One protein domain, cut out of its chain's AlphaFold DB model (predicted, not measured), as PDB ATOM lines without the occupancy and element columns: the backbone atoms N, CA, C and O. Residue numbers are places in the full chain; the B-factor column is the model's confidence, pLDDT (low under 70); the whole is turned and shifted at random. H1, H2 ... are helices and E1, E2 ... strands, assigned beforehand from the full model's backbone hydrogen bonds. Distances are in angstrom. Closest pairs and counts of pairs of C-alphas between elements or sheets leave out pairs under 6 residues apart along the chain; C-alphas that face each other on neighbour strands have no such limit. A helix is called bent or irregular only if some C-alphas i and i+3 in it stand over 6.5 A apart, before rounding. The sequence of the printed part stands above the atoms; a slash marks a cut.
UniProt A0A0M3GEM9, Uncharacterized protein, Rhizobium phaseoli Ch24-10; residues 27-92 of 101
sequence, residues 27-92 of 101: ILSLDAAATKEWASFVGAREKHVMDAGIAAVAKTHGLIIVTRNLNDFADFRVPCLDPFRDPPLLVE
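What this domain is: This is residues 27 to 92 of the 101 residues of an uncharacterized protein of Rhizobium phaseoli Ch24-10 (UniProt A0A0M3GEM9). Two helices, H1 and H2, pack on each other at a steep tilt at one end of the body, and the small strand hairpin E1 and E2 makes the other end; between them sits the short helix H3, packed on H2. The link from H2 to H3 runs by the hairpin, where residues 65 to 66 pair with E1. The printed part has 66 residues, with H1, H2, H3, E1 and E2 in that order, mostly helix, and its two-stranded sheet, order E1 - E2, is antiparallel. It is compact, with a radius of gyration of the C-alphas of 11.7 A, and only just elongated, spanning 37 by 24 by 17 A.

Where its parts are: Find C-alpha 32 at (161.214, 206.002, 228.712); from there H1, residues 32 to 44, runs 18.7 A. H2, residues 49 to 60, runs 16.7 A. H3, residues 70 to 76, measures 10.6 A and is irregular: C-alphas 72 and 75 are 7.6 A apart. E1, residues 80 to 82, and E2, residues 89 to 91, follow; E2 ends at C-alpha 91, (146.504, 199.054, 207.445).

How they stand to each other: H1 and H2 touch, closest at the C-alphas of Ala 34 and Ala 56, 5.0 A, with a steep tilt of 51 degrees, opposite ways. With residues 51 to 55 alone H2 touches H3; the closest C-alphas, Ala 55 and Phe 76, are 6.5 A apart. In the hairpin E1 and E2, look for N 82 and O 89, 2.8 A, within hydrogen-bond range. Residues 65 to 66 pair parallel with residues 80 to 81 of E1. H1 has every O i to N i+4 pair within hydrogen-bond range, H2 7 of 8, and H3 1 of 3 beside 3 of 4 O i to N i+3 pairs.

The domain as a whole: The C-alphas of Ala 32 and Asp 86 are the two farthest apart, 37.3 A. The printed part has no cut, no link is long, and no printed residue is under 70 in pLDDT.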
ATOM      1  N   ILE A  27     156.165 191.027 227.872       94.06
ATOM      2  CA  ILE A  27     155.345 192.064 228.500       94.06
ATOM      3  C   ILE A  27     156.070 193.393 228.340       94.06
ATOM      4  O   ILE A  27     156.997 193.732 229.073       94.06
ATOM      5  N   LEU A  28     155.647 194.150 227.333       94.56
ATOM      6  CA  LEU A  28     156.301 195.400 226.979       94.56
ATOM      7  C   LEU A  28     155.830 196.524 227.898       94.56
ATOM      8  O   LEU A  28     154.639 196.817 228.006       94.56
ATOM      9  N   SER A  29     156.791 197.158 228.561       94.12
ATOM     10  CA  SER A  29     156.544 198.323 229.403       94.12
ATOM     11  C   SER A  29     156.346 199.577 228.552       94.12
ATOM     12  O   SER A  29     156.979 199.737 227.511       94.12
ATOM     13  N   LEU A  30     155.547 200.525 229.046       95.75
ATOM     14  CA  LEU A  30     155.608 201.912 228.581       95.75
ATOM     15  C   LEU A  30     156.886 202.560 229.145       95.75
ATOM     16  O   LEU A  30     156.850 203.292 230.132       95.75
ATOM     17  N   ASP A  31     158.036 202.206 228.574       94.69
ATOM     18  CA  ASP A  31     159.351 202.650 229.035       94.69
ATOM     19  C   ASP A  31     159.635 204.129 228.699       94.69
ATOM     20  O   ASP A  31     158.776 204.860 228.207       94.69
ATOM     21  N   ALA A  32     160.851 204.609 228.970       96.81
ATOM     22  CA  ALA A  32     161.214 206.002 228.712       96.81
ATOM     23  C   ALA A  32     161.162 206.392 227.221       96.81
ATOM     24  O   ALA A  32     160.883 207.553 226.910       96.81
ATOM     25  N   ALA A  33     161.443 205.467 226.298       96.00
ATOM     26  CA  ALA A  33     161.365 205.732 224.865       96.00
ATOM     27  C   ALA A  33     159.899 205.783 224.416       96.00
ATOM     28  O   ALA A  33     159.484 206.756 223.784       96.00
ATOM     29  N   ALA A  34     159.098 204.800 224.827       96.69
ATOM     30  CA  ALA A  34     157.672 204.750 224.532       96.69
ATOM     31  C   ALA A  34     156.911 205.911 225.198       96.69
ATOM     32  O   ALA A  34     156.033 206.506 224.587       96.69
ATOM     33  N   THR A  35     157.297 206.341 226.402       96.69
ATOM     34  CA  THR A  35     156.684 207.498 227.080       96.69
ATOM     35  C   THR A  35     156.888 208.802 226.300       96.69
ATOM     36  O   THR A  35     155.985 209.637 226.256       96.69
ATOM     37  N   LYS A  36     158.046 208.994 225.649       95.81
ATOM     38  CA  LYS A  36     158.286 210.171 224.791       95.81
ATOM     39  C   LYS A  36     157.380 210.163 223.563       95.81
ATOM     40  O   LYS A  36     156.809 211.196 223.223       95.81
ATOM     41  N   GLU A  37     157.227 209.005 222.927       95.00
ATOM     42  CA  GLU A  37     156.332 208.850 221.779       95.00
ATOM     43  C   GLU A  37     154.864 209.047 222.191       95.00
ATOM     44  O   GLU A  37     154.128 209.798 221.553       95.00
ATOM     45  N   TRP A  38     154.461 208.473 223.325       95.75
ATOM     46  CA  TRP A  38     153.144 208.678 223.923       95.75
ATOM     47  C   TRP A  38     152.852 210.160 224.177       95.75
ATOM     48  O   TRP A  38     151.787 210.650 223.800       95.75
ATOM     49  N   ALA A  39     153.809 210.903 224.744       94.00
ATOM     50  CA  ALA A  39     153.668 212.342 224.954       94.00
ATOM     51  C   ALA A  39     153.488 213.106 223.629       94.00
ATOM     52  O   ALA A  39     152.691 214.044 223.570       94.00
ATOM     53  N   SER A  40     154.169 212.686 222.555       92.12
ATOM     54  CA  SER A  40     153.967 213.252 221.215       92.12
ATOM     55  C   SER A  40     152.548 213.004 220.692       92.12
ATOM     56  O   SER A  40     151.957 213.901 220.090       92.12
ATOM     57  N   PHE A  41     151.978 211.817 220.917       91.94
ATOM     58  CA  PHE A  41     150.604 211.502 220.510       91.94
ATOM     59  C   PHE A  41     149.565 212.298 221.299       91.94
ATOM     60  O   PHE A  41     148.706 212.952 220.704       91.94
ATOM     61  N   VAL A  42     149.669 212.294 222.629       90.56
ATOM     62  CA  VAL A  42     148.708 212.977 223.509       90.56
ATOM     63  C   VAL A  42     148.792 214.497 223.358       90.56
ATOM     64  O   VAL A  42     147.767 215.174 223.377       90.56
ATOM     65  N   GLY A  43     149.993 215.046 223.137       85.75
ATOM     66  CA  GLY A  43     150.184 216.472 222.867       85.75
ATOM     67  C   GLY A  43     149.556 216.935 221.548       85.75
ATOM     68  O   GLY A  43     149.162 218.094 221.432       85.75
ATOM     69  N   ALA A  44     149.421 216.039 220.565       77.25
ATOM     70  CA  ALA A  44     148.741 216.337 219.307       77.25
ATOM     71  C   ALA A  44     147.207 216.269 219.438       77.25
ATOM     72  O   ALA A  44     146.511 217.080 218.820       77.25
ATOM     73  N   ARG A  45     146.672 215.320 220.224       71.25
ATOM     74  CA  ARG A  45     145.235 215.167 220.523       71.25
ATOM     75  C   ARG A  45     145.013 214.482 221.876       71.25
ATOM     76  O   ARG A  45     145.500 213.385 222.109       71.25
ATOM     77  N   GLU A  46     144.138 215.047 222.707       71.75
ATOM     78  CA  GLU A  46     143.777 214.498 224.028       71.75
ATOM     79  C   GLU A  46     142.670 213.418 223.965       71.75
ATOM     80  O   GLU A  46     141.817 213.305 224.844       71.75
ATOM     81  N   LYS A  47     142.628 212.624 222.890       75.75
ATOM     82  CA  LYS A  47     141.699 211.490 222.760       75.75
ATOM     83  C   LYS A  47     142.480 210.184 222.816       75.75
ATOM     84  O   LYS A  47     143.616 210.135 222.365       75.75
ATOM     85  N   HIS A  48     141.855 209.135 223.352       85.38
ATOM     86  CA  HIS A  48     142.430 207.785 223.373       85.38
ATOM     87  C   HIS A  48     143.791 207.696 224.094       85.38
ATOM     88  O   HIS A  48     144.702 207.013 223.648       85.38
ATOM     89  N   VAL A  49     143.934 208.376 225.241       90.12
ATOM     90  CA  VAL A  49     145.206 208.478 225.993       90.12
ATOM     91  C   VAL A  49     145.819 207.111 226.334       90.12
ATOM     92  O   VAL A  49     147.039 206.959 226.299       90.12
ATOM     93  N   MET A  50     144.987 206.115 226.648       91.44
ATOM     94  CA  MET A  50     145.451 204.750 226.920       91.44
ATOM     95  C   MET A  50     145.886 204.026 225.636       91.44
ATOM     96  O   MET A  50     146.946 203.403 225.627       91.44
ATOM     97  N   ASP A  51     145.124 204.158 224.544       94.88
ATOM     98  CA  ASP A  51     145.466 203.552 223.247       94.88
ATOM     99  C   ASP A  51     146.742 204.172 222.666       94.88
ATOM    100  O   ASP A  51     147.560 203.468 222.077       94.88
ATOM    101  N   ALA A  52     146.981 205.463 222.919       95.44
ATOM    102  CA  ALA A  52     148.235 206.129 222.588       95.44
ATOM    103  C   ALA A  52     149.434 205.444 223.264       95.44
ATOM    104  O   ALA A  52     150.517 205.402 222.688       95.44
ATOM    105  N   GLY A  53     149.265 204.903 224.477       96.38
ATOM    106  CA  GLY A  53     150.323 204.172 225.179       96.38
ATOM    107  C   GLY A  53     150.643 202.849 224.485       96.38
ATOM    108  O   GLY A  53     151.809 202.535 224.256       96.38
ATOM    109  N   ILE A  54     149.605 202.117 224.069       97.06
ATOM    110  CA  ILE A  54     149.741 200.884 223.278       97.06
ATOM    111  C   ILE A  54     150.426 201.189 221.940       97.06
ATOM    112  O   ILE A  54     151.366 200.496 221.551       97.06
ATOM    113  N   ALA A  55     149.999 202.253 221.256       96.44
ATOM    114  CA  ALA A  55     150.576 202.674 219.988       96.44
ATOM    115  C   ALA A  55     152.039 203.102 220.123       96.44
ATOM    116  O   ALA A  55     152.857 202.771 219.268       96.44
ATOM    117  N   ALA A  56     152.385 203.795 221.207       96.88
ATOM    118  CA  ALA A  56     153.748 204.223 221.465       96.88
ATOM    119  C   ALA A  56     154.686 203.028 221.650       96.88
ATOM    120  O   ALA A  56     155.722 202.971 220.994       96.88
ATOM    121  N   VAL A  57     154.283 202.044 222.462       97.88
ATOM    122  CA  VAL A  57     155.034 200.791 222.636       97.88
ATOM    123  C   VAL A  57     155.154 200.043 221.307       97.88
ATOM    124  O   VAL A  57     156.243 199.639 220.911       97.88
ATOM    125  N   ALA A  58     154.064 199.897 220.555       97.25
ATOM    126  CA  ALA A  58     154.129 199.223 219.262       97.25
ATOM    127  C   ALA A  58     155.093 199.929 218.292       97.25
ATOM    128  O   ALA A  58     155.908 199.275 217.645       97.25
ATOM    129  N   LYS A  59     155.066 201.265 218.236       95.75
ATOM    130  CA  LYS A  59     155.936 202.053 217.359       95.75
ATOM    131  C   LYS A  59     157.410 201.957 217.742       95.75
ATOM    132  O   LYS A  59     158.241 201.764 216.858       95.75
ATOM    133  N   THR A  60     157.749 202.069 219.026       96.19
ATOM    134  CA  THR A  60     159.152 202.007 219.478       96.19
ATOM    135  C   THR A  60     159.767 200.624 219.312       96.19
ATOM    136  O   THR A  60     160.976 200.520 219.123       96.19
ATOM    137  N   HIS A  61     158.944 199.573 219.332       95.12
ATOM    138  CA  HIS A  61     159.379 198.190 219.151       95.12
ATOM    139  C   HIS A  61     159.187 197.653 217.718       95.12
ATOM    140  O   HIS A  61     159.524 196.500 217.461       95.12
ATOM    141  N   GLY A  62     158.673 198.456 216.777       94.56
ATOM    142  CA  GLY A  62     158.471 198.039 215.381       94.56
ATOM    143  C   GLY A  62     157.403 196.953 215.201       94.56
ATOM    144  O   GLY A  62     157.574 196.045 214.390       94.56
ATOM    145  N   LEU A  63     156.320 197.023 215.977       96.62
ATOM    146  CA  LEU A  63     155.251 196.023 216.026       96.62
ATOM    147  C   LEU A  63     153.998 196.458 215.254       96.62
ATOM    148  O   LEU A  63     153.786 197.638 214.974       96.62
ATOM    149  N   ILE A  64     153.134 195.479 214.974       97.44
ATOM    150  CA  ILE A  64     151.791 195.670 214.415       97.44
ATOM    151  C   ILE A  64     150.768 195.498 215.540       97.44
ATOM    152  O   ILE A  64     150.811 194.515 216.281       97.44
ATOM    153  N   ILE A  65     149.820 196.426 215.652       97.62
ATOM    154  CA  ILE A  65     148.711 196.322 216.606       97.62
ATOM    155  C   ILE A  65     147.615 195.452 215.994       97.62
ATOM    156  O   ILE A  65     147.078 195.767 214.936       97.62
ATOM    157  N   VAL A  66     147.237 194.371 216.668       98.00
ATOM    158  CA  VAL A  66     146.123 193.523 216.228       98.00
ATOM    159  C   VAL A  66     144.842 193.993 216.912       98.00
ATOM    160  O   VAL A  66     144.688 193.843 218.122       98.00
ATOM    161  N   THR A  67     143.923 194.595 216.156       97.19
ATOM    162  CA  THR A  67     142.684 195.165 216.696       97.19
ATOM    163  C   THR A  67     141.597 195.282 215.635       97.19
ATOM    164  O   THR A  67     141.861 195.618 214.485       97.19
ATOM    165  N   ARG A  68     140.340 195.088 216.043       97.38
ATOM    166  CA  ARG A  68     139.169 195.415 215.211       97.38
ATOM    167  C   ARG A  68     138.820 196.911 215.223       97.38
ATOM    168  O   ARG A  68     138.018 197.370 214.414       97.38
ATOM    169  N   ASN A  69     139.390 197.674 216.157       95.62
ATOM    170  CA  ASN A  69     139.098 199.088 216.392       95.62
ATOM    171  C   ASN A  69     140.068 200.003 215.624       95.62
ATOM    172  O   ASN A  69     140.695 200.884 216.203       95.62
ATOM    173  N   LEU A  70     140.212 199.804 214.310       95.12
ATOM    174  CA  LEU A  70     141.216 200.514 213.497       95.12
ATOM    175  C   LEU A  70     141.149 202.050 213.630       95.12
ATOM    176  O   LEU A  70     142.179 202.719 213.631       95.12
ATOM    177  N   ASN A  71     139.944 202.607 213.784       92.50
ATOM    178  CA  ASN A  71     139.735 204.053 213.899       92.50
ATOM    179  C   ASN A  71     140.346 204.658 215.171       92.50
ATOM    180  O   ASN A  71     140.794 205.801 215.120       92.50
ATOM    181  N   ASP A  72     140.402 203.902 216.271       92.38
ATOM    182  CA  ASP A  72     140.963 204.381 217.542       92.38
ATOM    183  C   ASP A  72     142.489 204.577 217.434       92.38
ATOM    184  O   ASP A  72     143.074 205.355 218.183       92.38
ATOM    185  N   PHE A  73     143.129 203.923 216.454       93.44
ATOM    186  CA  PHE A  73     144.577 203.960 216.226       93.44
ATOM    187  C   PHE A  73     145.005 204.769 214.992       93.44
ATOM    188  O   PHE A  73     146.204 204.957 214.763       93.44
ATOM    189  N   ALA A  74     144.055 205.276 214.199       90.38
ATOM    190  CA  ALA A  74     144.333 205.884 212.897       90.38
ATOM    191  C   ALA A  74     145.263 207.110 212.973       90.38
ATOM    192  O   ALA A  74     146.125 207.310 212.114       90.38
ATOM    193  N   ASP A  75     145.121 207.908 214.032       88.44
ATOM    194  CA  ASP A  75     145.913 209.121 214.240       88.44
ATOM    195  C   ASP A  75     147.367 208.826 214.656       88.44
ATOM    196  O   ASP A  75     148.248 209.653 214.421       88.44
ATOM    197  N   PHE A  76     147.648 207.650 215.233       91.69
ATOM    198  CA  PHE A  76     148.989 207.293 215.720       91.69
ATOM    199  C   PHE A  76     149.927 206.810 214.612       91.69
ATOM    200  O   PHE A  76     151.140 206.745 214.819       91.69
ATOM    201  N   ARG A  77     149.380 206.504 213.425       91.44
ATOM    202  CA  ARG A  77     150.144 206.068 212.243       91.44
ATOM    203  C   ARG A  77     151.006 204.824 212.515       91.44
ATOM    204  O   ARG A  77     152.108 204.704 211.987       91.44
ATOM    205  N   VAL A  78     150.513 203.910 213.351       94.44
ATOM    206  CA  VAL A  78     151.160 202.625 213.661       94.44
ATOM    207  C   VAL A  78     150.456 201.515 212.882       94.44
ATOM    208  O   VAL A  78     149.224 201.514 212.876       94.44
ATOM    209  N   PRO A  79     151.174 200.578 212.232       97.06
ATOM    210  CA  PRO A  79     150.542 199.487 211.498       97.06
ATOM    211  C   PRO A  79     149.519 198.731 212.350       97.06
ATOM    212  O   PRO A  79     149.799 198.370 213.495       97.06
ATOM    213  N   CYS A  80     148.337 198.491 211.786       97.94
ATOM    214  CA  CYS A  80     147.247 197.800 212.469       97.94
ATOM    215  C   CYS A  80     146.685 196.672 211.600       97.94
ATOM    216  O   CYS A  80     146.465 196.865 210.408       97.94
ATOM    217  N   LEU A  81     146.403 195.518 212.202       98.38
ATOM    218  CA  LEU A  81     145.775 194.367 211.554       98.38
ATOM    219  C   LEU A  81     144.407 194.099 212.191       98.38
ATOM    220  O   LEU A  81     144.337 193.844 213.393       98.38
ATOM    221  N   ASP A  82     143.339 194.108 211.395       98.31
ATOM    222  CA  ASP A  82     142.003 193.671 211.812       98.31
ATOM    223  C   ASP A  82     141.823 192.172 211.515       98.31
ATOM    224  O   ASP A  82     141.644 191.797 210.348       98.31
ATOM    225  N   PRO A  83     141.856 191.300 212.545       98.25
ATOM    226  CA  PRO A  83     141.753 189.856 212.361       98.25
ATOM    227  C   PRO A  83     140.309 189.380 212.145       98.25
ATOM    228  O   PRO A  83     140.096 188.192 211.937       98.25
ATOM    229  N   PHE A  84     139.307 190.267 212.211       98.00
ATOM    230  CA  PHE A  84     137.891 189.916 212.028       98.00
ATOM    231  C   PHE A  84     137.427 190.027 210.567       98.00
ATOM    232  O   PHE A  84     136.236 189.884 210.280       98.00
ATOM    233  N   ARG A  85     138.345 190.303 209.634       97.06
ATOM    234  CA  ARG A  85     138.098 190.336 208.186       97.06
ATOM    235  C   ARG A  85     138.574 189.042 207.530       97.06
ATOM    236  O   ARG A  85     139.459 188.375 208.056       97.06
ATOM    237  N   ASP A  86     138.010 188.735 206.363       96.12
ATOM    238  CA  ASP A  86     138.440 187.617 205.520       96.12
ATOM    239  C   ASP A  86     138.749 188.121 204.090       96.12
ATOM    240  O   ASP A  86     137.813 188.450 203.352       96.12
ATOM    241  N   PRO A  87     140.037 188.275 203.708       95.62
ATOM    242  CA  PRO A  87     141.228 188.076 204.543       95.62
ATOM    243  C   PRO A  87     141.373 189.168 205.627       95.62
ATOM    244  O   PRO A  87     140.765 190.237 205.496       95.62
ATOM    245  N   PRO A  88     142.200 188.950 206.672       98.00
ATOM    246  CA  PRO A  88     142.540 189.984 207.649       98.00
ATOM    247  C   PRO A  88     143.007 191.281 206.978       98.00
ATOM    248  O   PRO A  88     143.801 191.250 206.035       98.00
ATOM    249  N   LEU A  89     142.525 192.427 207.461       97.88
ATOM    250  CA  LEU A  89     142.828 193.725 206.858       97.88
ATOM    251  C   LEU A  89     144.037 194.356 207.548       97.88
ATOM    252  O   LEU A  89     143.940 194.762 208.704       97.88
ATOM    253  N   LEU A  90     145.150 194.475 206.827       97.31
ATOM    254  CA  LEU A  90     146.326 195.221 207.269       97.31
ATOM    255  C   LEU A  90     146.238 196.675 206.787       97.31
ATOM    256  O   LEU A  90     146.075 196.934 205.596       97.31
ATOM    257  N   VAL A  91     146.364 197.620 207.715       96.25
ATOM    258  CA  VAL A  91     146.504 199.054 207.445       96.25
ATOM    259  C   VAL A  91     147.934 199.462 207.768       96.25
ATOM    260  O   VAL A  91     148.363 199.392 208.921       96.25
ATOM    261  N   GLU A  92     148.657 199.917 206.750       93.31
ATOM    262  CA  GLU A  92     150.013 200.445 206.873       93.31
ATOM    263  C   GLU A  92     150.023 201.962 206.679       93.31
ATOM    264  O   GLU A  92     149.166 202.540 206.005       93.31
TER     265      GLU A  92